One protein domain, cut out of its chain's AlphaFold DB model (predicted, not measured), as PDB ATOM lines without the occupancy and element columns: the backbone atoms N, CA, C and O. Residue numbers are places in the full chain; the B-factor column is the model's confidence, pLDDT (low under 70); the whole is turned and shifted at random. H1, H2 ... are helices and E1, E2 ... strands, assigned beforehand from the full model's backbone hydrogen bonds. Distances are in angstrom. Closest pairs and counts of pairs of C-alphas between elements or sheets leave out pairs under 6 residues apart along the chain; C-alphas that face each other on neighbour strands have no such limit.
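This is residues 50 to 192 of the 999 residues of an uncharacterized protein of Oryzias javanicus (UniProt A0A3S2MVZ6). A small closed barrel of five strands, E1 to E5, has a three-stranded sheet, E6 to E8, beside it, nearest at E4. The long helix H1 runs past that sheet with its first half, and short H2 folds back from its far end to the barrel. There are 143 printed residues with four named helices and eight named strands, in the order H1 H2 E1 E2 E3 H3 E4 E5 H4 E6 E7 E8, mixed in class. The barrel is mixed, its ring running E1, E2, E3, E5, E4 and back to E1; the sheet E6 E7 E8 is antiparallel. The whole is compact, with a radius of gyration of the C-alphas of 15.6 A and spans of 45 by 38 by 24 A.

H1, residues 50 to 70, and H2, residues 74 to 81, form a helical hairpin, opposite ways at a shallow tilt of 10 degrees. H1 touches H2 with residues 64 to 68 alone, closest at the C-alphas of Ser 68 and Gln 77, 5.8 A. E1, residues 87 to 96, E2, residues 99 to 103, and E3, residues 111 to 115, form a meander, each strand the antiparallel neighbour of the one before, with N 93 and O 101 at 2.9 A and N 102 and O 112 at 2.8 A. H3, residues 116 to 119, lies outside the barrel at a height over the sheet of 7.0 A. E4, residues 129 to 137, is antiparallel to E1, N 90 and O 130 being 2.9 A apart, and bends by 66 degrees at residue 134. E5, residues 143 to 146, is antiparallel to E4, with N 145 and O 136 at 2.9 A, and parallel to E3, with N 144 and O 111 at 2.8 A. H2 is only just on this barrel, with 5 pairs of C-alphas within 10 A. H4, residues 150 to 153, lies outside the barrel over E4, closest at the C-alphas of Ala 132 and Val 153, 6.4 A. E6, residues 167 to 172, E7, residues 176 to 181, and E8, residues 187 to 191, form a second meander, with N 170 and O 178 at 2.8 A and N 177 and O 190 at 2.8 A. The closest C-alphas of E4 and E7 are those of Leu 135 and Val 178, 6.7 A. H1 only grazes this sheet, with residues 52 to 60. Every O i to N i+4 pair is within hydrogen-bond range in H1 and H2; H3 and H4 are too short for one.

H1 begins at C-alpha 50, (1.781, -81.504, 7.964), and is 30.9 A long; E1 measures 22.4 A and E4 20.4 A. E8 ends at C-alpha 191, (4.676, -90.191, 15.296).

The C-alphas of Thr 51 and Val 126 are farthest apart, 45.4 A. The printed part has no cut; the link from H4 to E6 is long, 13 residues. Mean pLDDT of the printed part is 79.0, with 14 residues under 70, among them 50 to 54 and 68 to 72.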
ATOM      1  N   GLN A  50       3.164 -81.400   7.482       61.53
ATOM      2  CA  GLN A  50       1.781 -81.504   7.964       61.53
ATOM      3  C   GLN A  50       1.037 -82.707   7.361       61.53
ATOM      4  O   GLN A  50       0.363 -83.432   8.088       61.53
ATOM      5  N   THR A  51       1.191 -82.958   6.057       65.12
ATOM      6  CA  THR A  51       0.574 -84.097   5.357       65.12
ATOM      7  C   THR A  51       1.058 -85.425   5.935       65.12
ATOM      8  O   THR A  51       0.254 -86.318   6.174       65.12
ATOM      9  N   ARG A  52       2.358 -85.536   6.243       64.94
ATOM     10  CA  ARG A  52       2.947 -86.743   6.852       64.94
ATOM     11  C   ARG A  52       2.354 -87.027   8.234       64.94
ATOM     12  O   ARG A  52       1.922 -88.144   8.490       64.94
ATOM     13  N   LEU A  53       2.234 -86.001   9.083       67.19
ATOM     14  CA  LEU A  53       1.595 -86.122  10.400       67.19
ATOM     15  C   LEU A  53       0.117 -86.550  10.299       67.19
ATOM     16  O   LEU A  53      -0.348 -87.355  11.103       67.19
ATOM     17  N   ILE A  54      -0.619 -86.035   9.308       69.25
ATOM     18  CA  ILE A  54      -2.022 -86.405   9.066       69.25
ATOM     19  C   ILE A  54      -2.132 -87.866   8.611       69.25
ATOM     20  O   ILE A  54      -2.947 -88.604   9.169       69.25
ATOM     21  N   ASN A  55      -1.306 -88.298   7.655       70.38
ATOM     22  CA  ASN A  55      -1.271 -89.682   7.174       70.38
ATOM     23  C   ASN A  55      -0.945 -90.652   8.320       70.38
ATOM     24  O   ASN A  55      -1.688 -91.601   8.548       70.38
ATOM     25  N   GLY A  56       0.066 -90.338   9.132       69.62
ATOM     26  CA  GLY A  56       0.463 -91.144  10.285       69.62
ATOM     27  C   GLY A  56      -0.625 -91.351  11.345       69.62
ATOM     28  O   GLY A  56      -0.750 -92.427  11.938       69.62
ATOM     29  N   LEU A  57      -1.467 -90.337  11.570       71.94
ATOM     30  CA  LEU A  57      -2.633 -90.452  12.453       71.94
ATOM     31  C   LEU A  57      -3.749 -91.316  11.838       71.94
ATOM     32  O   LEU A  57      -4.457 -92.006  12.576       71.94
ATOM     33  N   GLN A  58      -3.894 -91.321  10.508       73.88
ATOM     34  CA  GLN A  58      -4.812 -92.220   9.796       73.88
ATOM     35  C   GLN A  58      -4.299 -93.667   9.807       73.88
ATOM     36  O   GLN A  58      -5.069 -94.570  10.130       73.88
ATOM     37  N   GLU A  59      -3.003 -93.880   9.553       73.94
ATOM     38  CA  GLU A  59      -2.311 -95.169   9.673       73.94
ATOM     39  C   GLU A  59      -2.556 -95.786  11.056       73.94
ATOM     40  O   GLU A  59      -3.150 -96.859  11.158       73.94
ATOM     41  N   ARG A  60      -2.214 -95.073  12.142       73.88
ATOM     42  CA  ARG A  60      -2.418 -95.568  13.517       73.88
ATOM     43  C   ARG A  60      -3.889 -95.877  13.828       73.88
ATOM     44  O   ARG A  60      -4.160 -96.827  14.564       73.88
ATOM     45  N   LYS A  61      -4.841 -95.113  13.277       75.88
ATOM     46  CA  LYS A  61      -6.278 -95.397  13.430       75.88
ATOM     47  C   LYS A  61      -6.672 -96.694  12.719       75.88
ATOM     48  O   LYS A  61      -7.330 -97.526  13.337       75.88
ATOM     49  N   ALA A  62      -6.215 -96.897  11.483       75.62
ATOM     50  CA  ALA A  62      -6.462 -98.123  10.727       75.62
ATOM     51  C   ALA A  62      -5.858 -99.361  11.417       75.62
ATOM     52  O   ALA A  62      -6.518-100.392  11.489       75.62
ATOM     53  N   VAL A  63      -4.654 -99.261  12.001       74.25
ATOM     54  CA  VAL A  63      -4.074-100.360  12.801       74.25
ATOM     55  C   VAL A  63      -4.936-100.675  14.030       74.25
ATOM     56  O   VAL A  63      -5.213-101.845  14.286       74.25
ATOM     57  N   LYS A  64      -5.426 -99.659  14.760       73.12
ATOM     58  CA  LYS A  64      -6.310 -99.882  15.922       73.12
ATOM     59  C   LYS A  64      -7.626-100.564  15.520       73.12
ATOM     60  O   LYS A  64      -8.090-101.458  16.222       73.12
ATOM     61  N   GLU A  65      -8.191-100.177  14.377       75.50
ATOM     62  CA  GLU A  65      -9.400-100.789  13.810       75.50
ATOM     63  C   GLU A  65      -9.150-102.242  13.376       75.50
ATOM     64  O   GLU A  65      -9.911-103.127  13.765       75.50
ATOM     65  N   MET A  66      -8.049-102.533  12.673       73.12
ATOM     66  CA  MET A  66      -7.687-103.906  12.286       73.12
ATOM     67  C   MET A  66      -7.448-104.825  13.492       73.12
ATOM     68  O   MET A  66      -7.924-105.958  13.489       73.12
ATOM     69  N   LEU A  67      -6.767-104.351  14.542       70.31
ATOM     70  CA  LEU A  67      -6.572-105.127  15.773       70.31
ATOM     71  C   LEU A  67      -7.907-105.419  16.479       70.31
ATOM     72  O   LEU A  67      -8.121-106.540  16.930       70.31
ATOM     73  N   SER A  68      -8.842-104.461  16.497       69.50
ATOM     74  CA  SER A  68     -10.182-104.665  17.080       69.50
ATOM     75  C   SER A  68     -11.051-105.693  16.337       69.50
ATOM     76  O   SER A  68     -11.984-106.240  16.919       69.50
ATOM     77  N   LEU A  69     -10.733-105.971  15.067       69.38
ATOM     78  CA  LEU A  69     -11.398-106.980  14.232       69.38
ATOM     79  C   LEU A  69     -10.735-108.365  14.303       69.38
ATOM     80  O   LEU A  69     -11.342-109.342  13.870       69.38
ATOM     81  N   ARG A  70      -9.498-108.456  14.811       64.62
ATOM     82  CA  ARG A  70      -8.733-109.709  14.890       64.62
ATOM     83  C   ARG A  70      -9.186-110.576  16.060       64.62
ATOM     84  O   ARG A  70      -9.484-111.751  15.870       64.62
ATOM     85  N   ASP A  71      -9.256-109.976  17.243       60.12
ATOM     86  CA  ASP A  71      -9.564-110.655  18.499       60.12
ATOM     87  C   ASP A  71     -10.890-110.106  19.035       60.12
ATOM     88  O   ASP A  71     -10.931-109.076  19.707       60.12
ATOM     89  N   ALA A  72     -11.998-110.762  18.682       58.12
ATOM     90  CA  ALA A  72     -13.365-110.258  18.860       58.12
ATOM     91  C   ALA A  72     -13.920-110.418  20.295       58.12
ATOM     92  O   ALA A  72     -15.014-110.943  20.493       58.12
ATOM     93  N   THR A  73     -13.173-109.969  21.307       71.06
ATOM     94  CA  THR A  73     -13.631-109.942  22.708       71.06
ATOM     95  C   THR A  73     -14.253-108.595  23.077       71.06
ATOM     96  O   THR A  73     -13.883-107.547  22.549       71.06
ATOM     97  N   GLU A  74     -15.169-108.590  24.044       73.00
ATOM     98  CA  GLU A  74     -15.757-107.353  24.580       73.00
ATOM     99  C   GLU A  74     -14.688-106.427  25.202       73.00
ATOM    100  O   GLU A  74     -14.754-105.203  25.093       73.00
ATOM    101  N   LEU A  75     -13.642-107.010  25.798       74.44
ATOM    102  CA  LEU A  75     -12.520-106.291  26.406       74.44
ATOM    103  C   LEU A  75     -11.683-105.556  25.344       74.44
ATOM    104  O   LEU A  75     -11.435-104.356  25.478       74.44
ATOM    105  N   THR A  76     -11.298-106.229  24.256       73.00
ATOM    106  CA  THR A  76     -10.544-105.614  23.147       73.00
ATOM    107  C   THR A  76     -11.358-104.552  22.411       73.00
ATOM    108  O   THR A  76     -10.792-103.523  22.044       73.00
ATOM    109  N   GLN A  77     -12.679-104.715  22.266       74.94
ATOM    110  CA  GLN A  77     -13.557-103.663  21.730       74.94
ATOM    111  C   GLN A  77     -13.617-102.432  22.650       74.94
ATOM    112  O   GLN A  77     -13.466-101.301  22.179       74.94
ATOM    113  N   ASN A  78     -13.746-102.627  23.965       78.25
ATOM    114  CA  ASN A  78     -13.725-101.529  24.934       78.25
ATOM    115  C   ASN A  78     -12.367-100.797  24.958       78.25
ATOM    116  O   ASN A  78     -12.335 -99.565  24.947       78.25
ATOM    117  N   LEU A  79     -11.237-101.513  24.881       80.75
ATOM    118  CA  LEU A  79      -9.909-100.903  24.706       80.75
ATOM    119  C   LEU A  79      -9.762-100.193  23.346       80.75
ATOM    120  O   LEU A  79      -9.135 -99.131  23.260       80.75
ATOM    121  N   ALA A  80     -10.361-100.727  22.278       78.44
ATOM    122  CA  ALA A  80     -10.372-100.108  20.955       78.44
ATOM    123  C   ALA A  80     -11.159 -98.785  20.928       78.44
ATOM    124  O   ALA A  80     -10.729 -97.852  20.243       78.44
ATOM    125  N   ALA A  81     -12.208 -98.640  21.742       79.62
ATOM    126  CA  ALA A  81     -12.971 -97.397  21.870       79.62
ATOM    127  C   ALA A  81     -12.190 -96.244  22.541       79.62
ATOM    128  O   ALA A  81     -12.374 -95.088  22.162       79.62
ATOM    129  N   LEU A  82     -11.293 -96.541  23.493       83.62
ATOM    130  CA  LEU A  82     -10.579 -95.525  24.287       83.62
ATOM    131  C   LEU A  82      -9.702 -94.577  23.452       83.62
ATOM    132  O   LEU A  82      -8.909 -95.008  22.604       83.62
ATOM    133  N   SER A  83      -9.763 -93.286  23.774       81.50
ATOM    134  CA  SER A  83      -8.997 -92.221  23.119       81.50
ATOM    135  C   SER A  83      -7.952 -91.557  24.035       81.50
ATOM    136  O   SER A  83      -8.100 -91.478  25.254       81.50
ATOM    137  N   VAL A  84      -6.848 -91.074  23.453       85.44
ATOM    138  CA  VAL A  84      -5.779 -90.393  24.209       85.44
ATOM    139  C   VAL A  84      -6.299 -89.062  24.759       85.44
ATOM    140  O   VAL A  84      -6.906 -88.265  24.043       85.44
ATOM    141  N   GLY A  85      -6.078 -88.815  26.050       82.50
ATOM    142  CA  GLY A  85      -6.627 -87.667  26.768       82.50
ATOM    143  C   GLY A  85      -8.119 -87.772  27.113       82.50
ATOM    144  O   GLY A  85      -8.708 -86.767  27.535       82.50
ATOM    145  N   GLU A  86      -8.733 -88.945  26.951       85.38
ATOM    146  CA  GLU A  86     -10.021 -89.308  27.554       85.38
ATOM    147  C   GLU A  86      -9.867 -89.541  29.059       85.38
ATOM    148  O   GLU A  86      -8.797 -89.942  29.511       85.38
ATOM    149  N   ARG A  87     -10.912 -89.278  29.851       86.38
ATOM    150  CA  ARG A  87     -10.860 -89.397  31.316       86.38
ATOM    151  C   ARG A  87     -11.552 -90.658  31.796       86.38
ATOM    152  O   ARG A  87     -12.780 -90.718  31.820       86.38
ATOM    153  N   LEU A  88     -10.762 -91.614  32.267       86.44
ATOM    154  CA  LEU A  88     -11.287 -92.762  32.993       86.44
ATOM    155  C   LEU A  88     -11.624 -92.368  34.435       86.44
ATOM    156  O   LEU A  88     -10.968 -91.512  35.035       86.44
ATOM    157  N   LYS A  89     -12.661 -93.005  34.987       87.62
ATOM    158  CA  LYS A  89     -12.899 -93.082  36.432       87.62
ATOM    159  C   LYS A  89     -12.259 -94.382  36.911       87.62
ATOM    160  O   LYS A  89     -12.525 -95.438  36.336       87.62
ATOM    161  N   LEU A  90     -11.393 -94.275  37.911       88.75
ATOM    162  CA  LEU A  90     -10.513 -95.345  38.369       88.75
ATOM    163  C   LEU A  90     -10.544 -95.453  39.893       88.75
ATOM    164  O   LEU A  90     -10.702 -94.443  40.579       88.75
ATOM    165  N   THR A  91     -10.337 -96.655  40.418       87.56
ATOM    166  CA  THR A  91     -10.042 -96.912  41.834       87.56
ATOM    167  C   THR A  91      -8.576 -97.306  41.986       87.56
ATOM    168  O   THR A  91      -8.082 -98.142  41.234       87.56
ATOM    169  N   VAL A  92      -7.861 -96.704  42.941       88.88
ATOM    170  CA  VAL A  92      -6.484 -97.113  43.281       88.88
ATOM    171  C   VAL A  92      -6.524 -98.518  43.883       88.88
ATOM    172  O   VAL A  92      -7.190 -98.726  44.896       88.88
ATOM    173  N   ASP A  93      -5.809 -99.466  43.280       85.75
ATOM    174  CA  ASP A  93      -5.774-100.865  43.721       85.75
ATOM    175  C   ASP A  93      -4.503-101.181  44.517       85.75
ATOM    176  O   ASP A  93      -4.556-101.748  45.605       85.75
ATOM    177  N   SER A  94      -3.346-100.746  44.014       84.75
ATOM    178  CA  SER A  94      -2.089-100.771  44.767       84.75
ATOM    179  C   SER A  94      -1.173 -99.628  44.342       84.75
ATOM    180  O   SER A  94      -1.185 -99.203  43.188       84.75
ATOM    181  N   VAL A  95      -0.365 -99.137  45.279       84.44
ATOM    182  CA  VAL A  95       0.691 -98.148  45.028       84.44
ATOM    183  C   VAL A  95       2.026 -98.819  45.341       84.44
ATOM    184  O   VAL A  95       2.162 -99.459  46.382       84.44
ATOM    185  N   LYS A  96       2.983 -98.713  44.421       81.12
ATOM    186  CA  LYS A  96       4.348 -99.245  44.523       81.12
ATOM    187  C   LYS A  96       5.341 -98.126  44.219       81.12
ATOM    188  O   LYS A  96       4.976 -97.127  43.597       81.12
ATOM    189  N   ASP A  97       6.605 -98.316  44.583       69.88
ATOM    190  CA  ASP A  97       7.640 -97.292  44.401       69.88
ATOM    191  C   ASP A  97       7.837 -96.854  42.941       69.88
ATOM    192  O   ASP A  97       8.234 -95.714  42.701       69.88
ATOM    193  N   ASP A  98       7.524 -97.709  41.965       74.00
ATOM    194  CA  ASP A  98       7.670 -97.418  40.529       74.00
ATOM    195  C   ASP A  98       6.369 -96.977  39.832       74.00
ATOM    196  O   ASP A  98       6.399 -96.550  38.672       74.00
ATOM    197  N   GLY A  99       5.221 -97.034  40.514       84.81
ATOM    198  CA  GLY A  99       3.920 -96.718  39.923       84.81
ATOM    199  C   GLY A  99       2.715 -97.215  40.726       84.81
ATOM    200  O   GLY A  99       2.850 -98.014  41.651       84.81
ATOM    201  N   ALA A 100       1.517 -96.771  40.346       86.44
ATOM    202  CA  ALA A 100       0.255 -97.272  40.890       86.44
ATOM    203  C   ALA A 100      -0.527 -98.084  39.855       86.44
ATOM    204  O   ALA A 100      -0.565 -97.749  38.667       86.44
ATOM    205  N   VAL A 101      -1.179 -99.135  40.349       88.19
ATOM    206  CA  VAL A 101      -2.135 -99.967  39.619       88.19
ATOM    207  C   VAL A 101      -3.544 -99.526  39.996       88.19
ATOM    208  O   VAL A 101      -3.845 -99.318  41.175       88.19
ATOM    209  N   PHE A 102      -4.415 -99.413  39.001       87.81
ATOM    210  CA  PHE A 102      -5.806 -99.017  39.167       87.81
ATOM    211  C   PHE A 102      -6.753-100.083  38.614       87.81
ATOM    212  O   PHE A 102      -6.432-100.789  37.656       87.81
ATOM    213  N   LYS A 103      -7.957-100.139  39.179       85.12
ATOM    214  CA  LYS A 103      -9.101-100.879  38.639       85.12
ATOM    215  C   LYS A 103     -10.082 -99.914  37.973       85.12
ATOM    216  O   LYS A 103     -10.145 -98.728  38.307       85.12
ATOM    217  N   SER A 104     -10.841-100.420  37.003       81.88
ATOM    218  CA  SER A 104     -11.897 -99.668  36.324       81.88
ATOM    219  C   SER A 104     -13.095-100.559  36.044       81.88
ATOM    220  O   SER A 104     -12.965-101.587  35.382       81.88
ATOM    221  N   ASP A 105     -14.271-100.110  36.476       77.12
ATOM    222  CA  ASP A 105     -15.552-100.809  36.310       77.12
ATOM    223  C   ASP A 105     -15.930-101.033  34.827       77.12
ATOM    224  O   ASP A 105     -16.808-101.831  34.522       77.12
ATOM    225  N   ARG A 106     -15.271-100.322  33.896       71.44
ATOM    226  CA  ARG A 106     -15.468-100.421  32.436       71.44
ATOM    227  C   ARG A 106     -14.435-101.286  31.706       71.44
ATOM    228  O   ARG A 106     -14.568-101.480  30.506       71.44
ATOM    229  N   LEU A 107     -13.375-101.727  32.387       76.06
ATOM    230  CA  LEU A 107     -12.225-102.410  31.778       76.06
ATOM    231  C   LEU A 107     -11.834-103.640  32.608       76.06
ATOM    232  O   LEU A 107     -10.671-103.849  32.952       76.06
ATOM    233  N   THR A 108     -12.831-104.443  32.977       70.62
ATOM    234  CA  THR A 108     -12.664-105.673  33.760       70.62
ATOM    235  C   THR A 108     -11.747-106.660  33.034       70.62
ATOM    236  O   THR A 108     -12.139-107.247  32.029       70.62
ATOM    237  N   GLY A 109     -10.526-106.836  33.548       70.00
ATOM    238  CA  GLY A 109      -9.491-107.705  32.971       70.00
ATOM    239  C   GLY A 109      -8.346-106.973  32.256       70.00
ATOM    240  O   GLY A 109      -7.349-107.611  31.934       70.00
ATOM    241  N   ALA A 110      -8.440-105.657  32.042       80.38
ATOM    242  CA  ALA A 110      -7.302-104.840  31.614       80.38
ATOM    243  C   ALA A 110      -6.504-104.350  32.835       80.38
ATOM    244  O   ALA A 110      -7.088-104.071  33.887       80.38
ATOM    245  N   THR A 111      -5.186-104.185  32.701       84.62
ATOM    246  CA  THR A 111      -4.380-103.549  33.758       84.62
ATOM    247  C   THR A 111      -4.251-102.053  33.487       84.62
ATOM    248  O   THR A 111      -3.971-101.638  32.364       84.62
ATOM    249  N   VAL A 112      -4.484-101.212  34.499       88.69
ATOM    250  CA  VAL A 112      -4.403 -99.749  34.359       88.69
ATOM    251  C   VAL A 112      -3.263 -99.228  35.228       88.69
ATOM    252  O   VAL A 112      -3.226 -99.505  36.426       88.69
ATOM    253  N   LEU A 113      -2.317 -98.499  34.632       88.88
ATOM    254  CA  LEU A 113      -1.005 -98.210  35.219       88.88
ATOM    255  C   LEU A 113      -0.629 -96.726  35.099       88.88
ATOM    256  O   LEU A 113      -0.620 -96.175  33.997       88.88
ATOM    257  N   ALA A 114      -0.219 -96.102  36.205       87.88
ATOM    258  CA  ALA A 114       0.509 -94.828  36.194       87.88
ATOM    259  C   ALA A 114       1.946 -95.054  36.675       87.88
ATOM    260  O   ALA A 114       2.151 -95.615  37.750       87.88
ATOM    261  N   SER A 115       2.942 -94.612  35.904       85.38
ATOM    262  CA  SER A 115       4.352 -94.679  36.314       85.38
ATOM    263  C   SER A 115       4.680 -93.623  37.377       85.38
ATOM    264  O   SER A 115       3.999 -92.603  37.483       85.38
ATOM    265  N   LYS A 116       5.775 -93.826  38.122       82.50
ATOM    266  CA  LYS A 116       6.318 -92.900  39.138       82.50
ATOM    267  C   LYS A 116       6.318 -91.430  38.694       82.50
ATOM    268  O   LYS A 116       5.865 -90.558  39.432       82.50
ATOM    269  N   GLN A 117       6.754 -91.164  37.459       80.06
ATOM    270  CA  GLN A 117       6.798 -89.819  36.869       80.06
ATOM    271  C   GLN A 117       5.407 -89.178  36.726       80.06
ATOM    272  O   GLN A 117       5.279 -87.966  36.861       80.06
ATOM    273  N   HIS A 118       4.356 -89.973  36.514       82.31
ATOM    274  CA  HIS A 118       2.978 -89.500  36.376       82.31
ATOM    275  C   HIS A 118       2.173 -89.456  37.684       82.31
ATOM    276  O   HIS A 118       0.971 -89.179  37.653       82.31
ATOM    277  N   MET A 119       2.832 -89.695  38.821       80.06
ATOM    278  CA  MET A 119       2.279 -89.527  40.171       80.06
ATOM    279  C   MET A 119       2.990 -88.428  40.976       80.06
ATOM    280  O   MET A 119       2.627 -88.172  42.123       80.06
ATOM    281  N   MET A 120       4.013 -87.776  40.410       73.81
ATOM    282  CA  MET A 120       4.791 -86.762  41.127       73.81
ATOM    283  C   MET A 120       3.891 -85.610  41.599       73.81
ATOM    284  O   MET A 120       3.138 -85.032  40.817       73.81
ATOM    285  N   GLY A 121       3.964 -85.297  42.894       65.56
ATOM    286  CA  GLY A 121       3.130 -84.277  43.538       65.56
ATOM    287  C   GLY A 121       1.743 -84.743  44.006       65.56
ATOM    288  O   GLY A 121       0.998 -83.915  44.522       65.56
ATOM    289  N   VAL A 122       1.382 -86.030  43.873       76.38
ATOM    290  CA  VAL A 122       0.074 -86.556  44.311       76.38
ATOM    291  C   VAL A 122       0.232 -87.767  45.234       76.38
ATOM    292  O   VAL A 122       0.687 -88.829  44.822       76.38
ATOM    293  N   SER A 123      -0.213 -87.633  46.485       73.25
ATOM    294  CA  SER A 123      -0.348 -88.753  47.424       73.25
ATOM    295  C   SER A 123      -1.636 -89.536  47.143       73.25
ATOM    296  O   SER A 123      -2.733 -89.004  47.336       73.25
ATOM    297  N   LEU A 124      -1.508 -90.792  46.709       79.88
ATOM    298  CA  LEU A 124      -2.633 -91.694  46.449       79.88
ATOM    299  C   LEU A 124      -2.851 -92.673  47.606       79.88
ATOM    300  O   LEU A 124      -1.893 -93.264  48.102       79.88
ATOM    301  N   THR A 125      -4.107 -92.890  47.994       81.69
ATOM    302  CA  THR A 125      -4.495 -93.924  48.968       81.69
ATOM    303  C   THR A 125      -5.244 -95.072  48.293       81.69
ATOM    304  O   THR A 125      -5.986 -94.875  47.330       81.69
ATOM    305  N   VAL A 126      -5.054 -96.301  48.779       83.75
ATOM    306  CA  VAL A 126      -5.750 -97.487  48.246       83.75
ATOM    307  C   VAL A 126      -7.265 -97.334  48.436       83.75
ATOM    308  O   VAL A 126      -7.726 -96.871  49.476       83.75
ATOM    309  N   GLY A 127      -8.042 -97.680  47.407       78.38
ATOM    310  CA  GLY A 127      -9.493 -97.477  47.352       78.38
ATOM    311  C   GLY A 127      -9.941 -96.074  46.913       78.38
ATOM    312  O   GLY A 127     -11.126 -95.880  46.631       78.38
ATOM    313  N   GLN A 128      -9.034 -95.096  46.793       85.75
ATOM    314  CA  GLN A 128      -9.371 -93.742  46.346       85.75
ATOM    315  C   GLN A 128      -9.923 -93.744  44.913       85.75
ATOM    316  O   GLN A 128      -9.348 -94.357  44.011       85.75
ATOM    317  N   LYS A 129     -11.026 -93.015  44.686       85.25
ATOM    318  CA  LYS A 129     -11.576 -92.780  43.344       85.25
ATOM    319  C   LYS A 129     -10.902 -91.569  42.698       85.25
ATOM    320  O   LYS A 129     -10.949 -90.467  43.237       85.25
ATOM    321  N   VAL A 130     -10.295 -91.784  41.535       86.62
ATOM    322  CA  VAL A 130      -9.481 -90.811  40.788       86.62
ATOM    323  C   VAL A 130     -10.035 -90.671  39.368       86.62
ATOM    324  O   VAL A 130     -10.597 -91.619  38.816       86.62
ATOM    325  N   SER A 131      -9.884 -89.491  38.756       86.19
ATOM    326  CA  SER A 131     -10.144 -89.306  37.324       86.19
ATOM    327  C   SER A 131      -8.848 -88.988  36.589       86.19
ATOM    328  O   SER A 131      -8.263 -87.927  36.796       86.19
ATOM    329  N   ALA A 132      -8.409 -89.917  35.743       88.06
ATOM    330  CA  ALA A 132      -7.098 -89.890  35.104       88.06
ATOM    331  C   ALA A 132      -7.235 -89.803  33.570       88.06
ATOM    332  O   ALA A 132      -8.004 -90.582  32.993       88.06
ATOM    333  N   PRO A 133      -6.530 -88.882  32.883       89.44
ATOM    334  CA  PRO A 133      -6.375 -88.942  31.434       89.44
ATOM    335  C   PRO A 133      -5.598 -90.189  30.978       89.44
ATOM    336  O   PRO A 133      -4.532 -90.503  31.514       89.44
ATOM    337  N   VAL A 134      -6.104 -90.852  29.936       89.31
ATOM    338  CA  VAL A 134      -5.408 -91.921  29.203       89.31
ATOM    339  C   VAL A 134      -4.225 -91.340  28.426       89.31
ATOM    340  O   VAL A 134      -4.387 -90.387  27.661       89.31
ATOM    341  N   LEU A 135      -3.046 -91.937  28.591       85.62
ATOM    342  CA  LEU A 135      -1.848 -91.662  27.794       85.62
ATOM    343  C   LEU A 135      -1.757 -92.634  26.615       85.62
ATOM    344  O   LEU A 135      -1.679 -92.209  25.466       85.62
ATOM    345  N   HIS A 136      -1.809 -93.936  26.898       85.75
ATOM    346  CA  HIS A 136      -1.690 -94.996  25.903       85.75
ATOM    347  C   HIS A 136      -2.583 -96.193  26.256       85.75
ATOM    348  O   HIS A 136      -2.955 -96.389  27.411       85.75
ATOM    349  N   VAL A 137      -2.921 -96.979  25.237       83.81
ATOM    350  CA  VAL A 137      -3.666 -98.233  25.332       83.81
ATOM    351  C   VAL A 137      -2.954 -99.237  24.439       83.81
ATOM    352  O   VAL A 137      -2.982 -99.074  23.215       83.81
ATOM    353  N   ASP A 138      -2.348-100.245  25.056       80.50
ATOM    354  CA  ASP A 138      -1.819-101.409  24.361       80.50
ATOM    355  C   ASP A 138      -2.913-102.483  24.303       80.50
ATOM    356  O   ASP A 138      -3.485-102.895  25.316       80.50
ATOM    357  N   LEU A 139      -3.223-102.912  23.082       74.75
ATOM    358  CA  LEU A 139      -4.217-103.942  22.795       74.75
ATOM    359  C   LEU A 139      -3.642-105.359  22.923       74.75
ATOM    360  O   LEU A 139      -4.417-106.291  23.109       74.75
ATOM    361  N   LEU A 140      -2.317-105.526  22.838       74.12
ATOM    362  CA  LEU A 140      -1.642-106.827  22.868       74.12
ATOM    363  C   LEU A 140      -1.359-107.291  24.303       74.12
ATOM    364  O   LEU A 140      -1.585-108.455  24.620       74.12
ATOM    365  N   SER A 141      -0.914-106.388  25.184       77.25
ATOM    366  CA  SER A 141      -0.711-106.675  26.618       77.25
ATOM    367  C   SER A 141      -1.912-106.330  27.515       77.25
ATOM    368  O   SER A 141      -1.794-106.409  28.736       77.25
ATOM    369  N   THR A 142      -3.031-105.885  26.924       82.31
ATOM    370  CA  THR A 142      -4.230-105.346  27.607       82.31
ATOM    371  C   THR A 142      -3.928-104.306  28.703       82.31
ATOM    372  O   THR A 142      -4.641-104.190  29.704       82.31
ATOM    373  N   CYS A 143      -2.871-103.511  28.499       84.25
ATOM    374  CA  CYS A 143      -2.406-102.474  29.419       84.25
ATOM    375  C   CYS A 143      -2.892-101.073  29.008       84.25
ATOM    376  O   CYS A 143      -2.805-100.668  27.848       84.25
ATOM    377  N   VAL A 144      -3.348-100.279  29.980       87.94
ATOM    378  CA  VAL A 144      -3.742 -98.875  29.796       87.94
ATOM    379  C   VAL A 144      -2.864 -97.976  30.655       87.94
ATOM    380  O   VAL A 144      -2.965 -97.975  31.882       87.94
ATOM    381  N   HIS A 145      -2.027 -97.164  30.015       88.62
ATOM    382  CA  HIS A 145      -1.226 -96.160  30.708       88.62
ATOM    383  C   HIS A 145      -2.031 -94.881  30.923       88.62
ATOM    384  O   HIS A 145      -2.612 -94.328  29.985       88.62
ATOM    385  N   VAL A 146      -2.034 -94.382  32.157       89.69
ATOM    386  CA  VAL A 146      -2.772 -93.184  32.581       89.69
ATOM    387  C   VAL A 146      -1.868 -92.226  33.353       89.69
ATOM    388  O   VAL A 146      -0.819 -92.618  33.862       89.69
ATOM    389  N   SER A 147      -2.278 -90.961  33.458       88.44
ATOM    390  CA  SER A 147      -1.578 -89.960  34.270       88.44
ATOM    391  C   SER A 147      -2.456 -89.398  35.378       88.44
ATOM    392  O   SER A 147      -3.657 -89.228  35.185       88.44
ATOM    393  N   VAL A 148      -1.856 -89.064  36.522       86.81
ATOM    394  CA  VAL A 148      -2.535 -88.395  37.648       86.81
ATOM    395  C   VAL A 148      -1.943 -86.999  37.909       86.81
ATOM    396  O   VAL A 148      -2.349 -86.312  38.842       86.81
ATOM    397  N   LEU A 149      -1.024 -86.532  37.054       84.56
ATOM    398  CA  LEU A 149      -0.400 -85.212  37.179       84.56
ATOM    399  C   LEU A 149      -1.451 -84.081  37.192       84.56
ATOM    400  O   LEU A 149      -2.286 -84.032  36.277       84.56
ATOM    401  N   PRO A 150      -1.398 -83.139  38.159       78.62
ATOM    402  CA  PRO A 150      -2.371 -82.049  38.274       78.62
ATOM    403  C   PRO A 150      -2.568 -81.257  36.974       78.62
ATOM    404  O   PRO A 150      -3.704 -80.961  36.601       78.62
ATOM    405  N   ASP A 151      -1.487 -81.009  36.232       77.38
ATOM    406  CA  ASP A 151      -1.491 -80.236  34.980       77.38
ATOM    407  C   ASP A 151      -2.250 -80.922  33.829       77.38
ATOM    408  O   ASP A 151      -2.713 -80.261  32.899       77.38
ATOM    409  N   LEU A 152      -2.420 -82.249  33.895       79.12
ATOM    410  CA  LEU A 152      -3.163 -83.052  32.913       79.12
ATOM    411  C   LEU A 152      -4.586 -83.390  33.400       79.12
ATOM    412  O   LEU A 152      -5.512 -83.564  32.598       79.12
ATOM    413  N   VAL A 153      -4.789 -83.437  34.721       82.06
ATOM    414  CA  VAL A 153      -6.100 -83.608  35.374       82.06
ATOM    415  C   VAL A 153      -6.892 -82.283  35.429       82.06
ATOM    416  O   VAL A 153      -8.128 -82.300  35.466       82.06
ATOM    417  N   GLY A 154      -6.229 -81.126  35.332       74.94
ATOM    418  CA  GLY A 154      -6.838 -79.788  35.268       74.94
ATOM    419  C   GLY A 154      -7.825 -79.580  34.104       74.94
ATOM    420  O   GLY A 154      -7.912 -80.387  33.179       74.94
ATOM    421  N   LYS A 155      -8.635 -78.512  34.139       75.19
ATOM    422  CA  LYS A 155      -9.625 -78.231  33.073       75.19
ATOM    423  C   LYS A 155      -8.921 -77.924  31.743       75.19
ATOM    424  O   LYS A 155      -8.050 -77.060  31.702       75.19
ATOM    425  N   LYS A 156      -9.349 -78.579  30.652       78.56
ATOM    426  CA  LYS A 156      -8.810 -78.336  29.301       78.56
ATOM    427  C   LYS A 156      -9.043 -76.880  28.880       78.56
ATOM    428  O   LYS A 156     -10.192 -76.450  28.788       78.56
ATOM    429  N   LYS A 157      -7.964 -76.135  28.623       80.00
ATOM    430  CA  LYS A 157      -8.009 -74.754  28.107       80.00
ATOM    431  C   LYS A 157      -8.223 -74.776  26.589       80.00
ATOM    432  O   LYS A 157      -7.836 -75.736  25.922       80.00
ATOM    433  N   THR A 158      -8.834 -73.735  26.029       77.25
ATOM    434  CA  THR A 158      -9.010 -73.584  24.573       77.25
ATOM    435  C   THR A 158      -7.681 -73.279  23.882       77.25
ATOM    436  O   THR A 158      -6.874 -72.509  24.401       77.25
ATOM    437  N   LEU A 159      -7.462 -73.865  22.702       79.44
ATOM    438  CA  LEU A 159      -6.349 -73.515  21.814       79.44
ATOM    439  C   LEU A 159      -6.818 -72.466  20.804       79.44
ATOM    440  O   LEU A 159      -7.931 -72.562  20.288       79.44
ATOM    441  N   ASN A 160      -5.950 -71.501  20.510       76.19
ATOM    442  CA  ASN A 160      -6.187 -70.449  19.531       76.19
ATOM    443  C   ASN A 160      -5.423 -70.777  18.242       76.19
ATOM    444  O   ASN A 160      -4.244 -71.135  18.274       76.19
ATOM    445  N   GLU A 161      -6.088 -70.634  17.101       71.75
ATOM    446  CA  GLU A 161      -5.504 -70.914  15.789       71.75
ATOM    447  C   GLU A 161      -4.396 -69.903  15.434       71.75
ATOM    448  O   GLU A 161      -4.485 -68.723  15.767       71.75
ATOM    449  N   GLY A 162      -3.314 -70.376  14.808       71.38
ATOM    450  CA  GLY A 162      -2.134 -69.565  14.469       71.38
ATOM    451  C   GLY A 162      -1.118 -69.339  15.604       71.38
ATOM    452  O   GLY A 162      -0.020 -68.843  15.342       71.38
ATOM    453  N   TYR A 163      -1.421 -69.726  16.850       73.44
ATOM    454  CA  TYR A 163      -0.510 -69.559  17.990       73.44
ATOM    455  C   TYR A 163       0.484 -70.723  18.127       73.44
ATOM    456  O   TYR A 163       0.180 -71.877  17.822       73.44
ATOM    457  N   ARG A 164       1.694 -70.421  18.619       76.38
ATOM    458  CA  ARG A 164       2.720 -71.425  18.951       76.38
ATOM    459  C   ARG A 164       2.609 -71.821  20.423       76.38
ATOM    460  O   ARG A 164       2.574 -70.950  21.287       76.38
ATOM    461  N   TYR A 165       2.627 -73.123  20.688       79.19
ATOM    462  CA  TYR A 165       2.586 -73.711  22.028       79.19
ATOM    463  C   TYR A 165       3.839 -74.559  22.263       79.19
ATOM    464  O   TYR A 165       4.356 -75.171  21.330       79.19
ATOM    465  N   ILE A 166       4.322 -74.606  23.506       80.75
ATOM    466  CA  ILE A 166       5.397 -75.522  23.907       80.75
ATOM    467  C   ILE A 166       4.782 -76.915  24.082       80.75
ATOM    468  O   ILE A 166       3.797 -77.065  24.803       80.75
ATOM    469  N   ALA A 167       5.350 -77.925  23.425       82.88
ATOM    470  CA  ALA A 167       4.936 -79.316  23.573       82.88
ATOM    471  C   ALA A 167       5.893 -80.049  24.522       82.88
ATOM    472  O   ALA A 167       7.093 -80.115  24.263       82.88
ATOM    473  N   THR A 168       5.367 -80.611  25.609       83.50
ATOM    474  CA  THR A 168       6.118 -81.446  26.558       83.50
ATOM    475  C   THR A 168       5.778 -82.915  26.334       83.50
ATOM    476  O   THR A 168       4.606 -83.283  26.269       83.50
ATOM    477  N   VAL A 169       6.794 -83.766  26.175       87.25
ATOM    478  CA  VAL A 169       6.600 -85.205  25.939       87.25
ATOM    479  C   VAL A 169       6.199 -85.883  27.247       87.25
ATOM    480  O   VAL A 169       6.889 -85.738  28.250       87.25
ATOM    481  N   GLN A 170       5.082 -86.610  27.225       84.19
ATOM    482  CA  GLN A 170       4.508 -87.292  28.388       84.19
ATOM    483  C   GLN A 170       4.709 -88.808  28.321       84.19
ATOM    484  O   GLN A 170       4.971 -89.432  29.337       84.19
ATOM    485  N   HIS A 171       4.626 -89.413  27.136       83.00
ATOM    486  CA  HIS A 171       4.845 -90.850  26.946       83.00
ATOM    487  C   HIS A 171       5.499 -91.097  25.584       83.00
ATOM    488  O   HIS A 171       5.251 -90.344  24.641       83.00
ATOM    489  N   VAL A 172       6.337 -92.129  25.474       82.06
ATOM    490  CA  VAL A 172       7.045 -92.499  24.240       82.06
ATOM    491  C   VAL A 172       6.976 -94.006  24.059       82.06
ATOM    492  O   VAL A 172       7.259 -94.753  24.991       82.06
ATOM    493  N   ASP A 173       6.648 -94.413  22.842       75.19
ATOM    494  CA  ASP A 173       6.614 -95.785  22.351       75.19
ATOM    495  C   ASP A 173       7.442 -95.861  21.045       75.19
ATOM    496  O   ASP A 173       7.846 -94.849  20.461       75.19
ATOM    497  N   SER A 174       7.690 -97.079  20.588       68.56
ATOM    498  CA  SER A 174       8.340 -97.487  19.341       68.56
ATOM    499  C   SER A 174       7.903 -96.721  18.077       68.56
ATOM    500  O   SER A 174       8.742 -96.465  17.208       68.56
ATOM    501  N   ASP A 175       6.630 -96.318  17.982       70.62
ATOM    502  CA  ASP A 175       6.038 -95.714  16.772       70.62
ATOM    503  C   ASP A 175       5.474 -94.293  16.973       70.62
ATOM    504  O   ASP A 175       5.202 -93.577  16.000       70.62
ATOM    505  N   PHE A 176       5.275 -93.849  18.218       78.94
ATOM    506  CA  PHE A 176       4.682 -92.545  18.526       78.94
ATOM    507  C   PHE A 176       5.090 -92.017  19.908       78.94
ATOM    508  O   PHE A 176       5.473 -92.753  20.811       78.94
ATOM    509  N   ALA A 177       4.940 -90.708  20.083       83.38
ATOM    510  CA  ALA A 177       5.039 -90.011  21.352       83.38
ATOM    511  C   ALA A 177       3.728 -89.268  21.649       83.38
ATOM    512  O   ALA A 177       3.105 -88.673  20.767       83.38
ATOM    513  N   VAL A 178       3.317 -89.283  22.913       85.69
ATOM    514  CA  VAL A 178       2.203 -88.487  23.436       85.69
ATOM    515  C   VAL A 178       2.782 -87.215  24.034       85.69
ATOM    516  O   VAL A 178       3.692 -87.283  24.864       85.69
ATOM    517  N   VAL A 179       2.255 -86.058  23.644       87.12
ATOM    518  CA  VAL A 179       2.725 -84.750  24.118       87.12
ATOM    519  C   VAL A 179       1.573 -83.915  24.672       87.12
ATOM    520  O   VAL A 179       0.458 -83.961  24.152       87.12
ATOM    521  N   SER A 180       1.840 -83.126  25.710       87.25
ATOM    522  CA  SER A 180       0.933 -82.100  26.229       87.25
ATOM    523  C   SER A 180       1.311 -80.713  25.717       87.25
ATOM    524  O   SER A 180       2.487 -80.357  25.683       87.25
ATOM    525  N   LEU A 181       0.314 -79.911  25.342       84.44
ATOM    526  CA  LEU A 181       0.511 -78.556  24.810       84.44
ATOM    527  C   LEU A 181       0.540 -77.519  25.944       84.44
ATOM    528  O   LEU A 181      -0.428 -76.783  26.151       84.44
ATOM    529  N   GLY A 182       1.636 -77.503  26.706       75.62
ATOM    530  CA  GLY A 182       1.811 -76.675  27.902       75.62
ATOM    531  C   GLY A 182       0.682 -76.863  28.922       75.62
ATOM    532  O   GLY A 182       0.036 -77.909  28.976       75.62
ATOM    533  N   ASP A 183       0.384 -75.808  29.678       72.75
ATOM    534  CA  ASP A 183      -0.602 -75.773  30.767       72.75
ATOM    535  C   ASP A 183      -2.073 -75.943  30.313       72.75
ATOM    536  O   ASP A 183      -2.998 -75.542  31.027       72.75
ATOM    537  N   THR A 184      -2.339 -76.422  29.097       78.25
ATOM    538  CA  THR A 184      -3.694 -76.499  28.523       78.25
ATOM    539  C   THR A 184      -4.452 -77.774  28.884       78.25
ATOM    540  O   THR A 184      -5.631 -77.874  28.543       78.25
ATOM    541  N   ALA A 185      -3.806 -78.745  29.544       77.75
ATOM    542  CA  ALA A 185      -4.312 -80.104  29.780       77.75
ATOM    543  C   ALA A 185      -4.765 -80.844  28.494       77.75
ATOM    544  O   ALA A 185      -5.523 -81.821  28.551       77.75
ATOM    545  N   GLN A 186      -4.325 -80.387  27.313       81.06
ATOM    546  CA  GLN A 186      -4.564 -81.064  26.040       81.06
ATOM    547  C   GLN A 186      -3.386 -81.975  25.698       81.06
ATOM    548  O   GLN A 186      -2.259 -81.508  25.543       81.06
ATOM    549  N   LEU A 187      -3.679 -83.270  25.566       84.81
ATOM    550  CA  LEU A 187      -2.766 -84.292  25.061       84.81
ATOM    551  C   LEU A 187      -3.024 -84.509  23.565       84.81
ATOM    552  O   LEU A 187      -4.177 -84.541  23.135       84.81
ATOM    553  N   THR A 188      -1.957 -84.684  22.793       80.62
ATOM    554  CA  THR A 188      -1.987 -85.061  21.375       80.62
ATOM    555  C   THR A 188      -0.891 -86.089  21.076       80.62
ATOM    556  O   THR A 188      -0.020 -86.332  21.912       80.62
ATOM    557  N   VAL A 189      -0.942 -86.717  19.903       81.69
ATOM    558  CA  VAL A 189      -0.001 -87.764  19.478       81.69
ATOM    559  C   VAL A 189       0.800 -87.278  18.274       81.69
ATOM    560  O   VAL A 189       0.238 -86.720  17.333       81.69
ATOM    561  N   ILE A 190       2.108 -87.516  18.302       78.94
ATOM    562  CA  ILE A 190       3.052 -87.268  17.208       78.94
ATOM    563  C   ILE A 190       3.733 -88.607  16.898       78.94
ATOM    564  O   ILE A 190       4.104 -89.320  17.826       78.94
ATOM    565  N   GLN A 191       3.895 -88.991  15.630       73.50
ATOM    566  CA  GLN A 191       4.676 -90.191  15.296       73.50
ATOM    567  C   GLN A 191       6.177 -89.978  15.552       73.50
ATOM    568  O   GLN A 191       6.690 -88.871  15.401       73.50
ATOM    569  N   THR A 192       6.887 -91.050  15.911       70.19
ATOM    570  CA  THR A 192       8.362 -91.062  16.006       70.19
ATOM    571  C   THR A 192       9.031 -91.515  14.704       70.19
ATOM    572  O   THR A 192      10.216 -91.252  14.511       70.19
TER     573      THR A 192